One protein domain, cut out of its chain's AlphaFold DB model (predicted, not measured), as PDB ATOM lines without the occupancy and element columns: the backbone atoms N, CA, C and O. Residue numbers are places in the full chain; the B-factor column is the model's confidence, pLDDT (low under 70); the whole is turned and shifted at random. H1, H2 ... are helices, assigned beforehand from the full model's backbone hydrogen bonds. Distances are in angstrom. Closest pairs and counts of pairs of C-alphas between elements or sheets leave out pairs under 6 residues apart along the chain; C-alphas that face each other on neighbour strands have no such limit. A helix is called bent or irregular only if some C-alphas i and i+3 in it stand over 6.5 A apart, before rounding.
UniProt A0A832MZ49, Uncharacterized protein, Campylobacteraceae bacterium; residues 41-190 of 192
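What this domain is: This is residues 41 to 190 of the 192 residues of an uncharacterized protein of Campylobacteraceae bacterium (UniProt A0A832MZ49). Two long helices, the arm H1b and H6, run side by side in opposite directions as a rod, with the short helices H2 to H5 clustered as a head round the end of H1b and the start of H6. At the other end H7 packs crosswise on the arm H1a. The printed part has 150 residues with seven named helices, H1 to H7 along the chain, and no named strand; the class is all helix. The whole is loose, with a radius of gyration of the C-alphas of 20.2 A, and spans 66 by 30 by 22 A.

Where its parts are: Find C-alpha 41 at (157.401, 191.911, 145.906), where H1, residues 41 to 72, begins. By its hydrogen bonds it was assigned as one helix, but it is bent: C-alphas 49 and 52 are 7.3 A apart. Its arms are H1a, residues 41 to 49, and H1b, residues 52 to 72 and 30.4 A long. Next come H2, residues 75 to 85, H3, residues 93 to 106, H4, residues 112 to 120, and H5, residues 123 to 133. H2 and H5 are irregular: C-alphas 76 and 79 are 7.4 A apart, and 124 and 127 are 7.6 A apart. From C-alpha 141 at (131.836, 154.719, 112.433), H6 runs 48.2 A to residue 173. H7, residues 178 to 189, ends at (155.386, 178.442, 144.019).

How they stand to each other: Start at the hub, H6, which touches five other helices. It touches H1b at a shallow tilt of 19 degrees, opposite ways; the closest C-alphas, of Cys 53 and Ile 164, are 5.5 A apart. H1b, H2, H5 and H6 form an up and down bundle, each running against the one before it in the chain. In it H2 touches H5 at a shallow tilt of 3 degrees, closest at the C-alphas of Ser 76 and Ser 124, 3.9 A. With residues 145 to 152 alone H6 touches H3, about perpendicular at 77 degrees, closest at Val 101 and Ile 145, C-alphas 6.6 A apart. H3 and H4 form a helical hairpin; the closest C-alphas, of Glu 102 and Leu 115, are 6.1 A apart. H7 touches H1a at a steep tilt of 65 degrees, closest at the C-alphas of Ala 47 and Tyr 185, 4.1 A, and touches H6 only at the corner, where the closest C-alphas, of Ile 168 and Pro 178, are 6.0 A apart. Every O i to N i+4 pair is within hydrogen-bond range in H1a, H1b, H3 and H6, against 4 of 7 in H2, 4 of 5 in H4, 5 of 7 in H5 and 7 of 8 in H7.

The domain as a whole: The C-alphas farthest apart, of Pro 41 and Gly 136, are 68.0 A apart. The printed part has no cut and no long link. Its mean pLDDT is 90.1; look for values under 70 at residues 86 to 90 and 109.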
ATOM      1  N   PRO A  41     158.529 191.441 146.715       74.00
ATOM      2  CA  PRO A  41     157.401 191.911 145.906       74.00
ATOM      3  C   PRO A  41     157.677 191.880 144.396       74.00
ATOM      4  O   PRO A  41     156.746 191.753 143.609       74.00
ATOM      5  N   LYS A  42     158.949 191.953 143.982       79.94
ATOM      6  CA  LYS A  42     159.334 191.849 142.567       79.94
ATOM      7  C   LYS A  42     159.241 190.427 142.025       79.94
ATOM      8  O   LYS A  42     158.927 190.252 140.853       79.94
ATOM      9  N   ASP A  43     159.525 189.428 142.855       81.44
ATOM     10  CA  ASP A  43     159.458 188.029 142.434       81.44
ATOM     11  C   ASP A  43     157.995 187.582 142.325       81.44
ATOM     12  O   ASP A  43     157.650 186.895 141.372       81.44
ATOM     13  N   ALA A  44     157.123 188.076 143.214       82.50
ATOM     14  CA  ALA A  44     155.675 187.905 143.098       82.50
ATOM     15  C   ALA A  44     155.111 188.551 141.817       82.50
ATOM     16  O   ALA A  44     154.328 187.929 141.109       82.50
ATOM     17  N   GLU A  45     155.543 189.771 141.473       83.31
ATOM     18  CA  GLU A  45     155.121 190.442 140.233       83.31
ATOM     19  C   GLU A  45     155.578 189.676 138.981       83.31
ATOM     20  O   GLU A  45     154.812 189.511 138.036       83.31
ATOM     21  N   ILE A  46     156.813 189.167 138.970       83.88
ATOM     22  CA  ILE A  46     157.329 188.367 137.851       83.88
ATOM     23  C   ILE A  46     156.644 186.995 137.773       83.88
ATOM     24  O   ILE A  46     156.427 186.501 136.668       83.88
ATOM     25  N   ALA A  47     156.320 186.378 138.913       87.44
ATOM     26  CA  ALA A  47     155.583 185.120 138.961       87.44
ATOM     27  C   ALA A  47     154.165 185.289 138.399       87.44
ATOM     28  O   ALA A  47     153.784 184.511 137.532       87.44
ATOM     29  N   ALA A  48     153.456 186.354 138.790       86.88
ATOM     30  CA  ALA A  48     152.125 186.672 138.273       86.88
ATOM     31  C   ALA A  48     152.110 186.836 136.743       86.88
ATOM     32  O   ALA A  48     151.191 186.385 136.077       86.88
ATOM     33  N   LEU A  49     153.173 187.399 136.153       86.38
ATOM     34  CA  LEU A  49     153.310 187.505 134.691       86.38
ATOM     35  C   LEU A  49     153.480 186.164 133.967       86.38
ATOM     36  O   LEU A  49     153.463 186.136 132.740       86.38
ATOM     37  N   TYR A  50     153.737 185.082 134.697       91.00
ATOM     38  CA  TYR A  50     153.877 183.740 134.145       91.00
ATOM     39  C   TYR A  50     152.724 182.815 134.569       91.00
ATOM     40  O   TYR A  50     152.689 181.686 134.096       91.00
ATOM     41  N   GLU A  51     151.797 183.256 135.426       89.62
ATOM     42  CA  GLU A  51     150.685 182.423 135.915       89.62
ATOM     43  C   GLU A  51     149.838 181.885 134.757       89.62
ATOM     44  O   GLU A  51     149.734 180.666 134.612       89.62
ATOM     45  N   ASP A  52     149.369 182.762 133.866       86.38
ATOM     46  CA  ASP A  52     148.566 182.371 132.697       86.38
ATOM     47  C   ASP A  52     149.348 181.429 131.765       86.38
ATOM     48  O   ASP A  52     148.837 180.419 131.278       86.38
ATOM     49  N   CYS A  53     150.644 181.697 131.568       91.19
ATOM     50  CA  CYS A  53     151.506 180.827 130.770       91.19
ATOM     51  C   CYS A  53     151.668 179.438 131.407       91.19
ATOM     52  O   CYS A  53     151.720 178.445 130.683       91.19
ATOM     53  N   ALA A  54     151.776 179.354 132.735       91.19
ATOM     54  CA  ALA A  54     151.894 178.088 133.449       91.19
ATOM     55  C   ALA A  54     150.589 177.284 133.402       91.19
ATOM     56  O   ALA A  54     150.644 176.069 133.216       91.19
ATOM     57  N   GLU A  55     149.436 177.949 133.511       90.44
ATOM     58  CA  GLU A  55     148.123 177.319 133.343       90.44
ATOM     59  C   GLU A  55     147.972 176.742 131.931       90.44
ATOM     60  O   GLU A  55     147.658 175.563 131.768       90.44
ATOM     61  N   TYR A  56     148.304 177.520 130.897       91.31
ATOM     62  CA  TYR A  56     148.245 177.026 129.523       91.31
ATOM     63  C   TYR A  56     149.255 175.910 129.231       91.31
ATOM     64  O   TYR A  56     148.951 175.025 128.432       91.31
ATOM     65  N   GLU A  57     150.440 175.925 129.850       93.25
ATOM     66  CA  GLU A  57     151.410 174.826 129.746       93.25
ATOM     67  C   GLU A  57     150.876 173.535 130.390       93.25
ATOM     68  O   GLU A  57     151.038 172.465 129.805       93.25
ATOM     69  N   ALA A  58     150.212 173.629 131.548       91.38
ATOM     70  CA  ALA A  58     149.590 172.480 132.206       91.38
ATOM     71  C   ALA A  58     148.418 171.918 131.383       91.38
ATOM     72  O   ALA A  58     148.338 170.708 131.167       91.38
ATOM     73  N   ASP A  59     147.558 172.791 130.852       90.38
ATOM     74  CA  ASP A  59     146.479 172.407 129.935       90.38
ATOM     75  C   ASP A  59     147.011 171.749 128.658       90.38
ATOM     76  O   ASP A  59     146.419 170.801 128.143       90.38
ATOM     77  N   LEU A  60     148.117 172.259 128.112       94.12
ATOM     78  CA  LEU A  60     148.739 171.691 126.922       94.12
ATOM     79  C   LEU A  60     149.224 170.260 127.189       94.12
ATOM     80  O   LEU A  60     148.921 169.369 126.400       94.12
ATOM     81  N   GLU A  61     149.926 170.034 128.302       93.25
ATOM     82  CA  GLU A  61     150.390 168.699 128.702       93.25
ATOM     83  C   GLU A  61     149.213 167.736 128.923       93.25
ATOM     84  O   GLU A  61     149.244 166.590 128.463       93.25
ATOM     85  N   ALA A  62     148.141 168.220 129.555       91.56
ATOM     86  CA  ALA A  62     146.891 167.488 129.707       91.56
ATOM     87  C   ALA A  62     146.310 167.055 128.354       91.56
ATOM     88  O   ALA A  62     146.119 165.862 128.119       91.56
ATOM     89  N   PHE A  63     146.096 167.998 127.431       93.38
ATOM     90  CA  PHE A  63     145.523 167.693 126.119       93.38
ATOM     91  C   PHE A  63     146.417 166.789 125.269       93.38
ATOM     92  O   PHE A  63     145.897 165.944 124.541       93.38
ATOM     93  N   GLU A  64     147.742 166.933 125.340       95.31
ATOM     94  CA  GLU A  64     148.675 166.038 124.647       95.31
ATOM     95  C   GLU A  64     148.578 164.605 125.183       95.31
ATOM     96  O   GLU A  64     148.591 163.644 124.408       95.31
ATOM     97  N   SER A  65     148.419 164.448 126.497       94.00
ATOM     98  CA  SER A  65     148.257 163.135 127.110       94.00
ATOM     99  C   SER A  65     146.884 162.512 126.823       94.00
ATOM    100  O   SER A  65     146.805 161.327 126.496       94.00
ATOM    101  N   GLU A  66     145.814 163.306 126.856       94.06
ATOM    102  CA  GLU A  66     144.469 162.880 126.452       94.06
ATOM    103  C   GLU A  66     144.424 162.481 124.967       94.06
ATOM    104  O   GLU A  66     143.817 161.470 124.613       94.06
ATOM    105  N   LEU A  67     145.108 163.222 124.086       95.81
ATOM    106  CA  LEU A  67     145.194 162.888 122.662       95.81
ATOM    107  C   LEU A  67     145.847 161.518 122.450       95.81
ATOM    108  O   LEU A  67     145.345 160.728 121.653       95.81
ATOM    109  N   ALA A  68     146.919 161.205 123.184       95.56
ATOM    110  CA  ALA A  68     147.546 159.885 123.115       95.56
ATOM    111  C   ALA A  68     146.564 158.765 123.512       95.56
ATOM    112  O   ALA A  68     146.509 157.724 122.855       95.56
ATOM    113  N   ILE A  69     145.724 158.995 124.530       94.88
ATOM    114  CA  ILE A  69     144.656 158.058 124.912       94.88
ATOM    115  C   ILE A  69     143.661 157.875 123.758       94.88
ATOM    116  O   ILE A  69     143.310 156.739 123.437       94.88
ATOM    117  N   ILE A  70     143.236 158.964 123.112       94.94
ATOM    118  CA  ILE A  70     142.282 158.939 121.990       94.94
ATOM    119  C   ILE A  70     142.843 158.185 120.775       94.94
ATOM    120  O   ILE A  70     142.108 157.449 120.112       94.94
ATOM    121  N   GLU A  71     144.134 158.339 120.480       94.69
ATOM    122  CA  GLU A  71     144.785 157.665 119.353       94.69
ATOM    123  C   GLU A  71     144.947 156.149 119.596       94.69
ATOM    124  O   GLU A  71     144.726 155.338 118.686       94.69
ATOM    125  N   GLU A  72     145.278 155.744 120.825       94.06
ATOM    126  CA  GLU A  72     145.600 154.350 121.160       94.06
ATOM    127  C   GLU A  72     144.386 153.499 121.560       94.06
ATOM    128  O   GLU A  72     144.329 152.309 121.230       94.06
ATOM    129  N   ARG A  73     143.416 154.068 122.284       93.31
ATOM    130  CA  ARG A  73     142.317 153.309 122.902       93.31
ATOM    131  C   ARG A  73     141.115 153.150 121.988       93.31
ATOM    132  O   ARG A  73     140.856 153.948 121.088       93.31
ATOM    133  N   ASP A  74     140.358 152.083 122.220       92.25
ATOM    134  CA  ASP A  74     139.078 151.908 121.543       92.25
ATOM    135  C   ASP A  74     138.088 152.998 121.996       92.25
ATOM    136  O   ASP A  74     138.045 153.294 123.193       92.25
ATOM    137  N   PRO A  75     137.272 153.587 121.097       91.25
ATOM    138  CA  PRO A  75     136.333 154.630 121.499       91.25
ATOM    139  C   PRO A  75     135.346 154.204 122.592       91.25
ATOM    140  O   PRO A  75     134.943 155.041 123.397       91.25
ATOM    141  N   SER A  76     135.010 152.912 122.681       91.25
ATOM    142  CA  SER A  76     134.153 152.387 123.753       91.25
ATOM    143  C   SER A  76     134.779 152.494 125.153       91.25
ATOM    144  O   SER A  76     134.061 152.600 126.147       91.25
ATOM    145  N   GLU A  77     136.112 152.524 125.236       93.94
ATOM    146  CA  GLU A  77     136.883 152.579 126.483       93.94
ATOM    147  C   GLU A  77     137.320 154.006 126.856       93.94
ATOM    148  O   GLU A  77     137.832 154.219 127.958       93.94
ATOM    149  N   LEU A  78     137.127 154.995 125.969       93.56
ATOM    150  CA  LEU A  78     137.696 156.338 126.140       93.56
ATOM    151  C   LEU A  78     137.214 157.051 127.394       93.56
ATOM    152  O   LEU A  78     138.033 157.634 128.093       93.56
ATOM    153  N   VAL A  79     135.918 156.983 127.700       92.44
ATOM    154  CA  VAL A  79     135.360 157.641 128.893       92.44
ATOM    155  C   VAL A  79     136.079 157.149 130.147       92.44
ATOM    156  O   VAL A  79     136.622 157.946 130.903       92.44
ATOM    157  N   ALA A  80     136.183 155.829 130.313       91.94
ATOM    158  CA  ALA A  80     136.851 155.240 131.467       91.94
ATOM    159  C   ALA A  80     138.356 155.559 131.503       91.94
ATOM    160  O   ALA A  80     138.908 155.777 132.581       91.94
ATOM    161  N   ALA A  81     139.023 155.582 130.345       92.31
ATOM    162  CA  ALA A  81     140.448 155.887 130.256       92.31
ATOM    163  C   ALA A  81     140.759 157.351 130.611       92.31
ATOM    164  O   ALA A  81     141.709 157.605 131.352       92.31
ATOM    165  N   LEU A  82     139.945 158.292 130.129       90.75
ATOM    166  CA  LEU A  82     140.088 159.723 130.405       90.75
ATOM    167  C   LEU A  82     139.716 160.051 131.861       90.75
ATOM    168  O   LEU A  82     140.475 160.732 132.550       90.75
ATOM    169  N   ASP A  83     138.628 159.475 132.386       88.88
ATOM    170  CA  ASP A  83     138.231 159.632 133.795       88.88
ATOM    171  C   ASP A  83     139.311 159.105 134.762       88.88
ATOM    172  O   ASP A  83     139.538 159.663 135.841       88.88
ATOM    173  N   ALA A  84     140.016 158.032 134.385       87.94
ATOM    174  CA  ALA A  84     141.084 157.456 135.200       87.94
ATOM    175  C   ALA A  84     142.312 158.371 135.324       87.94
ATOM    176  O   ALA A  84     143.045 158.266 136.311       87.94
ATOM    177  N   GLN A  85     142.528 159.266 134.359       82.62
ATOM    178  CA  GLN A  85     143.670 160.173 134.348       82.62
ATOM    179  C   GLN A  85     143.557 161.272 135.415       82.62
ATOM    180  O   GLN A  85     144.578 161.789 135.864       82.62
ATOM    181  N   LYS A  86     142.331 161.585 135.871       67.38
ATOM    182  CA  LYS A  86     142.031 162.560 136.940       67.38
ATOM    183  C   LYS A  86     142.747 163.907 136.785       67.38
ATOM    184  O   LYS A  86     143.125 164.519 137.781       67.38
ATOM    185  N   VAL A  87     142.942 164.353 135.547       68.31
ATOM    186  CA  VAL A  87     143.582 165.643 135.265       68.31
ATOM    187  C   VAL A  87     142.706 166.791 135.767       68.31
ATOM    188  O   VAL A  87     143.207 167.735 136.368       68.31
ATOM    189  N   ASP A  88     141.392 166.654 135.600       66.00
ATOM    190  CA  ASP A  88     140.394 167.602 136.073       66.00
ATOM    191  C   ASP A  88     139.155 166.825 136.537       66.00
ATOM    192  O   ASP A  88     138.534 166.096 135.763       66.00
ATOM    193  N   SER A  89     138.822 166.931 137.825       61.41
ATOM    194  CA  SER A  89     137.680 166.229 138.417       61.41
ATOM    195  C   SER A  89     136.322 166.829 138.047       61.41
ATOM    196  O   SER A  89     135.299 166.226 138.368       61.41
ATOM    197  N   GLU A  90     136.298 168.013 137.428       69.69
ATOM    198  CA  GLU A  90     135.066 168.687 137.008       69.69
ATOM    199  C   GLU A  90     134.675 168.372 135.558       69.69
ATOM    200  O   GLU A  90     133.520 168.585 135.176       69.69
ATOM    201  N   ARG A  91     135.596 167.818 134.755       77.12
ATOM    202  CA  ARG A  91     135.317 167.433 133.366       77.12
ATOM    203  C   ARG A  91     134.360 166.254 133.284       77.12
ATOM    204  O   ARG A  91     134.480 165.263 134.001       77.12
ATOM    205  N   ALA A  92     133.422 166.349 132.347       87.50
ATOM    206  CA  ALA A  92     132.415 165.325 132.100       87.50
ATOM    207  C   ALA A  92     132.655 164.689 130.725       87.50
ATOM    208  O   ALA A  92     131.884 164.913 129.786       87.50
ATOM    209  N   TYR A  93     133.711 163.874 130.609       89.75
ATOM    210  CA  TYR A  93     134.188 163.334 129.327       89.75
ATOM    211  C   TYR A  93     133.098 162.626 128.515       89.75
ATOM    212  O   TYR A  93     133.001 162.833 127.308       89.75
ATOM    213  N   ALA A  94     132.212 161.860 129.157       90.56
ATOM    214  CA  ALA A  94     131.091 161.217 128.467       90.56
ATOM    215  C   ALA A  94     130.200 162.218 127.704       90.56
ATOM    216  O   ALA A  94     129.786 161.956 126.575       90.56
ATOM    217  N   GLN A  95     129.912 163.378 128.300       90.50
ATOM    218  CA  GLN A  95     129.083 164.409 127.673       90.50
ATOM    219  C   GLN A  95     129.865 165.213 126.636       90.50
ATOM    220  O   GLN A  95     129.317 165.560 125.592       90.50
ATOM    221  N   GLU A  96     131.131 165.513 126.916       91.56
ATOM    222  CA  GLU A  96     131.995 166.272 126.014       91.56
ATOM    223  C   GLU A  96     132.235 165.522 124.704       91.56
ATOM    224  O   GLU A  96     131.982 166.073 123.633       91.56
ATOM    225  N   LEU A  97     132.622 164.245 124.777       93.62
ATOM    226  CA  LEU A  97     132.858 163.413 123.598       93.62
ATOM    227  C   LEU A  97     131.597 163.300 122.730       93.62
ATOM    228  O   LEU A  97     131.671 163.465 121.511       93.62
ATOM    229  N   LYS A  98     130.423 163.105 123.349       93.69
ATOM    230  CA  LYS A  98     129.136 163.091 122.633       93.69
ATOM    231  C   LYS A  98     128.867 164.405 121.908       93.69
ATOM    232  O   LYS A  98     128.552 164.376 120.725       93.69
ATOM    233  N   LYS A  99     129.017 165.544 122.592       92.81
ATOM    234  CA  LYS A  99     128.781 166.872 121.999       92.81
ATOM    235  C   LYS A  99     129.725 167.167 120.840       92.81
ATOM    236  O   LYS A  99     129.322 167.809 119.879       92.81
ATOM    237  N   ILE A 100     130.973 166.708 120.919       93.38
ATOM    238  CA  ILE A 100     131.949 166.886 119.840       93.38
ATOM    239  C   ILE A 100     131.508 166.117 118.590       93.38
ATOM    240  O   ILE A 100     131.494 166.690 117.502       93.38
ATOM    241  N   VAL A 101     131.096 164.855 118.747       93.81
ATOM    242  CA  VAL A 101     130.570 164.045 117.636       93.81
ATOM    243  C   VAL A 101     129.269 164.637 117.089       93.81
ATOM    244  O   VAL A 101     129.109 164.746 115.877       93.81
ATOM    245  N   GLU A 102     128.363 165.065 117.972       92.62
ATOM    246  CA  GLU A 102     127.107 165.721 117.602       92.62
ATOM    247  C   GLU A 102     127.367 166.961 116.743       92.62
ATOM    248  O   GLU A 102     126.888 167.025 115.617       92.62
ATOM    249  N   HIS A 103     128.192 167.897 117.212       90.81
ATOM    250  CA  HIS A 103     128.496 169.116 116.465       90.81
ATOM    251  C   HIS A 103     129.209 168.859 115.136       90.81
ATOM    252  O   HIS A 103     128.945 169.563 114.161       90.81
ATOM    253  N   ALA A 104     130.100 167.865 115.072       90.06
ATOM    254  CA  ALA A 104     130.769 167.510 113.825       90.06
ATOM    255  C   ALA A 104     129.765 167.029 112.766       90.06
ATOM    256  O   ALA A 104     129.851 167.423 111.605       90.06
ATOM    257  N   TRP A 105     128.779 166.231 113.174       91.12
ATOM    258  CA  TRP A 105     127.772 165.678 112.269       91.12
ATOM    259  C   TRP A 105     126.553 166.578 112.052       91.12
ATOM    260  O   TRP A 105     125.891 166.435 111.031       91.12
ATOM    261  N   GLU A 106     126.270 167.537 112.937       87.25
ATOM    262  CA  GLU A 106     125.243 168.572 112.724       87.25
ATOM    263  C   GLU A 106     125.524 169.427 111.482       87.25
ATOM    264  O   GLU A 106     124.595 169.911 110.835       87.25
ATOM    265  N   ALA A 107     126.798 169.593 111.123       77.12
ATOM    266  CA  ALA A 107     127.203 170.305 109.916       77.12
ATOM    267  C   ALA A 107     126.909 169.523 108.616       77.12
ATOM    268  O   ALA A 107     127.002 170.092 107.526       77.12
ATOM    269  N   GLU A 108     126.545 168.239 108.710       80.38
ATOM    270  CA  GLU A 108     126.327 167.349 107.571       80.38
ATOM    271  C   GLU A 108     124.829 167.055 107.366       80.38
ATOM    272  O   GLU A 108     124.176 166.402 108.180       80.38
ATOM    273  N   ALA A 109     124.279 167.506 106.231       64.06
ATOM    274  CA  ALA A 109     122.838 167.490 105.947       64.06
ATOM    275  C   ALA A 109     122.180 166.090 105.943       64.06
ATOM    276  O   ALA A 109     120.969 165.997 106.118       64.06
ATOM    277  N   ASP A 110     122.961 165.016 105.790       76.50
ATOM    278  CA  ASP A 110     122.464 163.639 105.657       76.50
ATOM    279  C   ASP A 110     122.708 162.767 106.909       76.50
ATOM    280  O   ASP A 110     122.588 161.542 106.851       76.50
ATOM    281  N   ARG A 111     123.038 163.371 108.064       85.19
ATOM    282  CA  ARG A 111     123.358 162.638 109.310       85.19
ATOM    283  C   ARG A 111     122.288 162.694 110.404       85.19
ATOM    284  O   ARG A 111     122.531 162.228 111.516       85.19
ATOM    285  N   GLU A 112     121.082 163.182 110.112       85.31
ATOM    286  CA  GLU A 112     120.010 163.338 111.116       85.31
ATOM    287  C   GLU A 112     119.688 162.028 111.865       85.31
ATOM    288  O   GLU A 112     119.535 162.012 113.087       85.31
ATOM    289  N   ALA A 113     119.677 160.898 111.154       86.75
ATOM    290  CA  ALA A 113     119.440 159.590 111.761       86.75
ATOM    291  C   ALA A 113     120.585 159.144 112.697       86.75
ATOM    292  O   ALA A 113     120.328 158.470 113.694       86.75
ATOM    293  N   TYR A 114     121.831 159.543 112.417       90.12
ATOM    294  CA  TYR A 114     122.988 159.263 113.277       90.12
ATOM    295  C   TYR A 114     122.948 160.126 114.535       90.12
ATOM    296  O   TYR A 114     123.176 159.625 115.634       90.12
ATOM    297  N   LEU A 115     122.585 161.404 114.385       91.19
ATOM    298  CA  LEU A 115     122.477 162.355 115.492       91.19
ATOM    299  C   LEU A 115     121.468 161.905 116.553       91.19
ATOM    300  O   LEU A 115     121.723 162.081 117.742       91.19
ATOM    301  N   ASN A 116     120.358 161.275 116.156       91.81
ATOM    302  CA  ASN A 116     119.402 160.713 117.117       91.81
ATOM    303  C   ASN A 116     120.041 159.616 117.983       91.81
ATOM    304  O   ASN A 116     119.875 159.623 119.202       91.81
ATOM    305  N   ILE A 117     120.842 158.730 117.382       93.06
ATOM    306  CA  ILE A 117     121.569 157.695 118.131       93.06
ATOM    307  C   ILE A 117     122.626 158.325 119.035       93.06
ATOM    308  O   ILE A 117     122.726 157.939 120.196       93.06
ATOM    309  N   VAL A 118     123.374 159.321 118.545       92.69
ATOM    310  CA  VAL A 118     124.356 160.054 119.361       92.69
ATOM    311  C   VAL A 118     123.685 160.671 120.585       92.69
ATOM    312  O   VAL A 118     124.201 160.539 121.688       92.69
ATOM    313  N   LYS A 119     122.509 161.287 120.440       90.38
ATOM    314  CA  LYS A 119     121.784 161.915 121.556       90.38
ATOM    315  C   LYS A 119     121.350 160.899 122.614       90.38
ATOM    316  O   LYS A 119     121.552 161.147 123.804       90.38
ATOM    317  N   GLU A 120     120.823 159.750 122.197       91.88
ATOM    318  CA  GLU A 120     120.233 158.745 123.094       91.88
ATOM    319  C   GLU A 120     121.239 157.752 123.694       91.88
ATOM    320  O   GLU A 120     121.045 157.278 124.812       91.88
ATOM    321  N   ALA A 121     122.305 157.408 122.971       92.25
ATOM    322  CA  ALA A 121     123.259 156.390 123.396       92.25
ATOM    323  C   ALA A 121     124.258 156.910 124.438       92.25
ATOM    324  O   ALA A 121     124.695 158.060 124.382       92.25
ATOM    325  N   GLU A 122     124.692 156.039 125.348       93.38
ATOM    326  CA  GLU A 122     125.927 156.268 126.096       93.38
ATOM    327  C   GLU A 122     127.123 156.228 125.142       93.38
ATOM    328  O   GLU A 122     127.127 155.457 124.178       93.38
ATOM    329  N   PHE A 123     128.148 157.047 125.401       94.31
ATOM    330  CA  PHE A 123     129.289 157.162 124.484       94.31
ATOM    331  C   PHE A 123     130.006 155.819 124.283       94.31
ATOM    332  O   PHE A 123     130.361 155.468 123.160       94.31
ATOM    333  N   SER A 124     130.147 155.029 125.353       93.62
ATOM    334  CA  SER A 124     130.791 153.711 125.316       93.62
ATOM    335  C   SER A 124     130.085 152.707 124.398       93.62
ATOM    336  O   SER A 124     130.719 151.797 123.876       93.62
ATOM    337  N   GLU A 125     128.782 152.878 124.173       94.50
ATOM    338  CA  GLU A 125     127.946 151.991 123.353       94.50
ATOM    339  C   GLU A 125     127.672 152.563 121.952       94.50
ATOM    340  O   GLU A 125     126.970 151.947 121.146       94.50
ATOM    341  N   LEU A 126     128.183 153.761 121.656       94.19
ATOM    342  CA  LEU A 126     127.784 154.538 120.485       94.19
ATOM    343  C   LEU A 126     128.081 153.803 119.173       94.19
ATOM    344  O   LEU A 126     127.211 153.697 118.310       94.19
ATOM    345  N   ILE A 127     129.288 153.249 119.044       94.81
ATOM    346  CA  ILE A 127     129.711 152.510 117.845       94.81
ATOM    347  C   ILE A 127     128.847 151.267 117.635       94.81
ATOM    348  O   ILE A 127     128.415 150.999 116.514       94.81
ATOM    349  N   GLU A 128     128.574 150.510 118.698       94.94
ATOM    350  CA  GLU A 128     127.740 149.311 118.617       94.94
ATOM    351  C   GLU A 128     126.327 149.665 118.137       94.94
ATOM    352  O   GLU A 128     125.810 149.054 117.199       94.94
ATOM    353  N   LYS A 129     125.717 150.698 118.731       95.19
ATOM    354  CA  LYS A 129     124.371 151.153 118.364       95.19
ATOM    355  C   LYS A 129     124.301 151.678 116.931       95.19
ATOM    356  O   LYS A 129     123.345 151.354 116.228       95.19
ATOM    357  N   LEU A 130     125.311 152.421 116.474       94.62
ATOM    358  CA  LEU A 130     125.394 152.896 115.089       94.62
ATOM    359  C   LEU A 130     125.524 151.731 114.096       94.62
ATOM    360  O   LEU A 130     124.748 151.650 113.146       94.62
ATOM    361  N   ASN A 131     126.433 150.786 114.344       94.81
ATOM    362  CA  ASN A 131     126.619 149.618 113.477       94.81
ATOM    363  C   ASN A 131     125.357 148.741 113.400       94.81
ATOM    364  O   ASN A 131     124.991 148.271 112.324       94.81
ATOM    365  N   ASN A 132     124.661 148.556 114.525       95.06
ATOM    366  CA  ASN A 132     123.421 147.781 114.577       95.06
ATOM    367  C   ASN A 132     122.257 148.475 113.855       95.06
ATOM    368  O   ASN A 132     121.450 147.805 113.209       95.06
ATOM    369  N   ALA A 133     122.156 149.802 113.957       94.50
ATOM    370  CA  ALA A 133     121.110 150.569 113.285       94.50
ATOM    371  C   ALA A 133     121.348 150.702 111.772       94.50
ATOM    372  O   ALA A 133     120.388 150.784 111.005       94.50
ATOM    373  N   PHE A 134     122.612 150.681 111.335       93.19
ATOM    374  CA  PHE A 134     122.999 150.880 109.938       93.19
ATOM    375  C   PHE A 134     123.923 149.766 109.416       93.19
ATOM    376  O   PHE A 134     125.040 150.042 108.984       93.19
ATOM    377  N   PRO A 135     123.462 148.505 109.343       91.69
ATOM    378  CA  PRO A 135     124.301 147.376 108.921       91.69
ATOM    379  C   PRO A 135     124.743 147.440 107.448       91.69
ATOM    380  O   PRO A 135     125.643 146.714 107.039       91.69
ATOM    381  N   GLY A 136     124.083 148.270 106.630       90.88
ATOM    382  CA  GLY A 136     124.436 148.507 105.225       90.88
ATOM    383  C   GLY A 136     125.341 149.718 104.998       90.88
ATOM    384  O   GLY A 136     125.611 150.057 103.847       90.88
ATOM    385  N   TYR A 137     125.764 150.402 106.062       92.00
ATOM    386  CA  TYR A 137     126.686 151.523 105.962       92.00
ATOM    387  C   TYR A 137     128.075 151.033 105.526       92.00
ATOM    388  O   TYR A 137     128.608 150.062 106.053       92.00
ATOM    389  N   SER A 138     128.631 151.682 104.501       89.75
ATOM    390  CA  SER A 138     129.880 151.273 103.846       89.75
ATOM    391  C   SER A 138     131.140 151.871 104.464       89.75
ATOM    392  O   SER A 138     132.239 151.522 104.033       89.75
ATOM    393  N   GLY A 139     130.991 152.829 105.378       91.12
ATOM    394  CA  GLY A 139     132.110 153.450 106.076       91.12
ATOM    395  C   GLY A 139     132.420 152.747 107.394       91.12
ATOM    396  O   GLY A 139     131.958 151.636 107.649       91.12
ATOM    397  N   ASP A 140     133.194 153.423 108.237       94.38
ATOM    398  CA  ASP A 140     133.589 152.919 109.547       94.38
ATOM    399  C   ASP A 140     133.308 153.975 110.620       94.38
ATOM    400  O   ASP A 140     134.069 154.927 110.795       94.38
ATOM    401  N   PHE A 141     132.210 153.796 111.362       94.25
ATOM    402  CA  PHE A 141     131.836 154.719 112.433       94.25
ATOM    403  C   PHE A 141     132.913 154.836 113.512       94.25
ATOM    404  O   PHE A 141     133.044 155.896 114.122       94.25
ATOM    405  N   LYS A 142     133.690 153.773 113.758       95.06
ATOM    406  CA  LYS A 142     134.764 153.803 114.751       95.06
ATOM    407  C   LYS A 142     135.868 154.755 114.313       95.06
ATOM    408  O   LYS A 142     136.272 155.611 115.100       95.06
ATOM    409  N   GLU A 143     136.331 154.621 113.074       95.38
ATOM    410  CA  GLU A 143     137.381 155.485 112.528       95.38
ATOM    411  C   GLU A 143     136.886 156.918 112.306       95.38
ATOM    412  O   GLU A 143     137.613 157.860 112.608       95.38
ATOM    413  N   GLU A 144     135.637 157.112 111.869       94.69
ATOM    414  CA  GLU A 144     135.062 158.455 111.728       94.69
ATOM    415  C   GLU A 144     134.990 159.195 113.068       94.69
ATOM    416  O   GLU A 144     135.485 160.319 113.177       94.69
ATOM    417  N   ILE A 145     134.426 158.564 114.107       95.12
ATOM    418  CA  ILE A 145     134.347 159.158 115.450       95.12
ATOM    419  C   ILE A 145     135.751 159.451 115.974       95.12
ATOM    420  O   ILE A 145     136.009 160.547 116.472       95.12
ATOM    421  N   ARG A 146     136.682 158.504 115.833       96.12
ATOM    422  CA  ARG A 146     138.071 158.697 116.254       96.12
ATOM    423  C   ARG A 146     138.713 159.890 115.546       96.12
ATOM    424  O   ARG A 146     139.332 160.713 116.213       96.12
ATOM    425  N   SER A 147     138.550 160.008 114.229       96.06
ATOM    426  CA  SER A 147     139.107 161.118 113.451       96.06
ATOM    427  C   SER A 147     138.580 162.465 113.942       96.06
ATOM    428  O   SER A 147     139.365 163.383 114.165       96.06
ATOM    429  N   ILE A 148     137.270 162.562 114.193       95.12
ATOM    430  CA  ILE A 148     136.626 163.773 114.722       95.12
ATOM    431  C   ILE A 148     137.234 164.176 116.070       95.12
ATOM    432  O   ILE A 148     137.571 165.343 116.284       95.12
ATOM    433  N   LEU A 149     137.404 163.214 116.981       96.19
ATOM    434  CA  LEU A 149     138.000 163.474 118.291       96.19
ATOM    435  C   LEU A 149     139.469 163.898 118.164       96.19
ATOM    436  O   LEU A 149     139.869 164.902 118.747       96.19
ATOM    437  N   ILE A 150     140.268 163.198 117.359       97.06
ATOM    438  CA  ILE A 150     141.680 163.540 117.130       97.06
ATOM    439  C   ILE A 150     141.819 164.960 116.576       97.06
ATOM    440  O   ILE A 150     142.640 165.736 117.066       97.06
ATOM    441  N   GLU A 151     141.029 165.319 115.564       96.19
ATOM    442  CA  GLU A 151     141.050 166.663 114.980       96.19
ATOM    443  C   GLU A 151     140.674 167.726 116.011       96.19
ATOM    444  O   GLU A 151     141.334 168.768 116.103       96.19
ATOM    445  N   ARG A 152     139.666 167.446 116.845       95.25
ATOM    446  CA  ARG A 152     139.255 168.355 117.913       95.25
ATOM    447  C   ARG A 152     140.360 168.565 118.950       95.25
ATOM    448  O   ARG A 152     140.634 169.714 119.293       95.25
ATOM    449  N   TRP A 153     141.018 167.507 119.419       96.19
ATOM    450  CA  TRP A 153     142.113 167.632 120.390       96.19
ATOM    451  C   TRP A 153     143.341 168.322 119.790       96.19
ATOM    452  O   TRP A 153     143.918 169.200 120.428       96.19
ATOM    453  N   LYS A 154     143.696 168.026 118.532       96.94
ATOM    454  CA  LYS A 154     144.766 168.745 117.816       96.94
ATOM    455  C   LYS A 154     144.476 170.241 117.718       96.94
ATOM    456  O   LYS A 154     145.376 171.048 117.931       96.94
ATOM    457  N   MET A 155     143.227 170.620 117.455       95.44
ATOM    458  CA  MET A 155     142.815 172.025 117.457       95.44
ATOM    459  C   MET A 155     143.002 172.677 118.835       95.44
ATOM    460  O   MET A 155     143.537 173.780 118.905       95.44
ATOM    461  N   LEU A 156     142.594 172.013 119.923       93.69
ATOM    462  CA  LEU A 156     142.761 172.535 121.289       93.69
ATOM    463  C   LEU A 156     144.240 172.721 121.656       93.69
ATOM    464  O   LEU A 156     144.611 173.764 122.193       93.69
ATOM    465  N   ILE A 157     145.082 171.752 121.296       94.81
ATOM    466  CA  ILE A 157     146.538 171.810 121.467       94.81
ATOM    467  C   ILE A 157     147.126 173.024 120.741       94.81
ATOM    468  O   ILE A 157     147.895 173.782 121.331       94.81
ATOM    469  N   GLU A 158     146.760 173.246 119.477       97.06
ATOM    470  CA  GLU A 158     147.278 174.389 118.717       97.06
ATOM    471  C   GLU A 158     146.795 175.731 119.284       97.06
ATOM    472  O   GLU A 158     147.594 176.659 119.392       97.06
ATOM    473  N   ILE A 159     145.540 175.824 119.741       92.19
ATOM    474  CA  ILE A 159     145.030 177.019 120.437       92.19
ATOM    475  C   ILE A 159     145.864 177.309 121.692       92.19
ATOM    476  O   ILE A 159     146.312 178.438 121.885       92.19
ATOM    477  N   LYS A 160     146.134 176.296 122.527       93.19
ATOM    478  CA  LYS A 160     146.943 176.474 123.744       93.19
ATOM    479  C   LYS A 160     148.385 176.864 123.426       93.19
ATOM    480  O   LYS A 160     148.931 177.746 124.084       93.19
ATOM    481  N   LYS A 161     148.990 176.295 122.376       95.88
ATOM    482  CA  LYS A 161     150.317 176.723 121.900       95.88
ATOM    483  C   LYS A 161     150.333 178.183 121.448       95.88
ATOM    484  O   LYS A 161     151.328 178.861 121.697       95.88
ATOM    485  N   GLU A 162     149.285 178.664 120.782       95.81
ATOM    486  CA  GLU A 162     149.174 180.081 120.410       95.81
ATOM    487  C   GLU A 162     149.025 180.978 121.643       95.81
ATOM    488  O   GLU A 162     149.800 181.920 121.777       95.81
ATOM    489  N   HIS A 163     148.160 180.634 122.603       92.56
ATOM    490  CA  HIS A 163     148.046 181.400 123.852       92.56
ATOM    491  C   HIS A 163     149.390 181.480 124.601       92.56
ATOM    492  O   HIS A 163     149.830 182.561 124.975       92.56
ATOM    493  N   ILE A 164     150.129 180.368 124.719       93.31
ATOM    494  CA  ILE A 164     151.478 180.368 125.315       93.31
ATOM    495  C   ILE A 164     152.423 181.321 124.564       93.31
ATOM    496  O   ILE A 164     153.226 182.024 125.181       93.31
ATOM    497  N   LYS A 165     152.365 181.367 123.225       94.56
ATOM    498  CA  LYS A 165     153.189 182.298 122.432       94.56
ATOM    499  C   LYS A 165     152.817 183.756 122.698       94.56
ATOM    500  O   LYS A 165     153.726 184.594 122.723       94.56
ATOM    501  N   GLU A 166     151.533 184.055 122.867       92.56
ATOM    502  CA  GLU A 166     151.030 185.391 123.201       92.56
ATOM    503  C   GLU A 166     151.540 185.831 124.579       92.56
ATOM    504  O   GLU A 166     152.225 186.855 124.661       92.56
ATOM    505  N   GLU A 167     151.384 184.996 125.611       91.81
ATOM    506  CA  GLU A 167     151.885 185.279 126.968       91.81
ATOM    507  C   GLU A 167     153.411 185.465 126.995       91.81
ATOM    508  O   GLU A 167     153.960 186.432 127.535       91.81
ATOM    509  N   ILE A 168     154.145 184.583 126.309       91.62
ATOM    510  CA  ILE A 168     155.600 184.704 126.152       91.62
ATOM    511  C   ILE A 168     155.987 186.019 125.464       91.62
ATOM    512  O   ILE A 168     157.057 186.579 125.743       91.62
ATOM    513  N   SER A 169     155.171 186.495 124.526       91.44
ATOM    514  CA  SER A 169     155.416 187.751 123.822       91.44
ATOM    515  C   SER A 169     155.178 188.949 124.735       91.44
ATOM    516  O   SER A 169     156.001 189.867 124.723       91.44
ATOM    517  N   GLU A 170     154.158 188.912 125.592       88.38
ATOM    518  CA  GLU A 170     153.940 189.942 126.610       88.38
ATOM    519  C   GLU A 170     155.125 190.042 127.583       88.38
ATOM    520  O   GLU A 170     155.672 191.131 127.795       88.38
ATOM    521  N   ILE A 171     155.610 188.905 128.094       86.31
ATOM    522  CA  ILE A 171     156.785 188.865 128.980       86.31
ATOM    523  C   ILE A 171     157.998 189.527 128.306       86.31
ATOM    524  O   ILE A 171     158.732 190.302 128.932       86.31
ATOM    525  N   LYS A 172     158.205 189.265 127.009       88.25
ATOM    526  CA  LYS A 172     159.295 189.876 126.230       88.25
ATOM    527  C   LYS A 172     159.110 191.380 126.042       88.25
ATOM    528  O   LYS A 172     160.097 192.109 126.146       88.25
ATOM    529  N   VAL A 173     157.890 191.855 125.777       89.94
ATOM    530  CA  VAL A 173     157.582 193.293 125.631       89.94
ATOM    531  C   VAL A 173     157.886 194.050 126.923       89.94
ATOM    532  O   VAL A 173     158.415 195.160 126.875       89.94
ATOM    533  N   ARG A 174     157.671 193.418 128.081       84.50
ATOM    534  CA  ARG A 174     158.062 193.950 129.399       84.50
ATOM    535  C   ARG A 174     159.577 193.894 129.669       84.50
ATOM    536  O   ARG A 174     160.027 194.252 130.754       84.50
ATOM    537  N   GLY A 175     160.382 193.467 128.694       87.56
ATOM    538  CA  GLY A 175     161.844 193.413 128.778       87.56
ATOM    539  C   GLY A 175     162.387 192.216 129.561       87.56
ATOM    540  O   GLY A 175     163.585 192.165 129.852       87.56
ATOM    541  N   LEU A 176     161.536 191.245 129.902       88.75
ATOM    542  CA  LEU A 176     161.923 190.051 130.644       88.75
ATOM    543  C   LEU A 176     162.220 188.882 129.699       88.75
ATOM    544  O   LEU A 176     161.653 188.733 128.618       88.75
ATOM    545  N   LYS A 177     163.135 188.007 130.125       92.12
ATOM    546  CA  LYS A 177     163.364 186.729 129.441       92.12
ATOM    547  C   LYS A 177     162.312 185.718 129.921       92.12
ATOM    548  O   LYS A 177     162.249 185.500 131.130       92.12
ATOM    549  N   PRO A 178     161.586 185.016 129.033       90.69
ATOM    550  CA  PRO A 178     160.576 184.028 129.439       90.69
ATOM    551  C   PRO A 178     161.123 182.945 130.375       90.69
ATOM    552  O   PRO A 178     160.569 182.693 131.435       90.69
ATOM    553  N   GLY A 179     162.300 182.387 130.068       90.69
ATOM    554  CA  GLY A 179     162.950 181.398 130.939       90.69
ATOM    555  C   GLY A 179     163.464 181.954 132.278       90.69
ATOM    556  O   GLY A 179     163.853 181.183 133.152       90.69
ATOM    557  N   PHE A 180     163.519 183.278 132.448       90.44
ATOM    558  CA  PHE A 180     163.732 183.894 133.756       90.44
ATOM    559  C   PHE A 180     162.407 183.989 134.517       90.44
ATOM    560  O   PHE A 180     162.358 183.517 135.647       90.44
ATOM    561  N   ALA A 181     161.341 184.483 133.879       89.19
ATOM    562  CA  ALA A 181     160.003 184.545 134.470       89.19
ATOM    563  C   ALA A 181     159.514 183.161 134.934       89.19
ATOM    564  O   ALA A 181     159.211 182.993 136.110       89.19
ATOM    565  N   LYS A 182     159.614 182.133 134.077       92.50
ATOM    566  CA  LYS A 182     159.297 180.732 134.417       92.50
ATOM    567  C   LYS A 182     160.041 180.232 135.654       92.50
ATOM    568  O   LYS A 182     159.497 179.505 136.477       92.50
ATOM    569  N   ARG A 183     161.321 180.592 135.785       91.25
ATOM    570  CA  ARG A 183     162.152 180.166 136.918       91.25
ATOM    571  C   ARG A 183     161.724 180.848 138.209       91.25
ATOM    572  O   ARG A 183     161.692 180.186 139.238       91.25
ATOM    573  N   ILE A 184     161.431 182.145 138.150       88.62
ATOM    574  CA  ILE A 184     160.938 182.900 139.303       88.62
ATOM    575  C   ILE A 184     159.566 182.376 139.722       88.62
ATOM    576  O   ILE A 184     159.391 182.092 140.898       88.62
ATOM    577  N   TYR A 185     158.661 182.131 138.771       90.56
ATOM    578  CA  TYR A 185     157.380 181.464 139.009       90.56
ATOM    579  C   TYR A 185     157.566 180.137 139.755       90.56
ATOM    580  O   TYR A 185     157.073 179.968 140.869       90.56
ATOM    581  N   LYS A 186     158.380 179.229 139.204       89.31
ATOM    582  CA  LYS A 186     158.699 177.945 139.840       89.31
ATOM    583  C   LYS A 186     159.228 178.107 141.267       89.31
ATOM    584  O   LYS A 186     158.751 177.449 142.184       89.31
ATOM    585  N   GLN A 187     160.182 179.015 141.471       87.94
ATOM    586  CA  GLN A 187     160.759 179.284 142.791       87.94
ATOM    587  C   GLN A 187     159.740 179.856 143.780       87.94
ATOM    588  O   GLN A 187     159.745 179.454 144.941       87.94
ATOM    589  N   TYR A 188     158.880 180.768 143.327       85.44
ATOM    590  CA  TYR A 188     157.848 181.410 144.136       85.44
ATOM    591  C   TYR A 188     156.776 180.410 144.591       85.44
ATOM    592  O   TYR A 188     156.392 180.415 145.758       85.44
ATOM    593  N   HIS A 189     156.365 179.492 143.709       83.81
ATOM    594  CA  HIS A 189     155.386 178.442 144.019       83.81
ATOM    595  C   HIS A 189     156.004 177.157 144.599       83.81
ATOM    596  O   HIS A 189     155.277 176.214 144.904       83.81
ATOM    597  N   GLY A 190     157.330 177.092 144.769       83.75
ATOM    598  CA  GLY A 190     158.017 175.911 145.306       83.75
ATOM    599  C   GLY A 190     158.001 174.687 144.378       83.75
ATOM    600  O   GLY A 190     158.098 173.560 144.855       83.75
TER     601      GLY A 190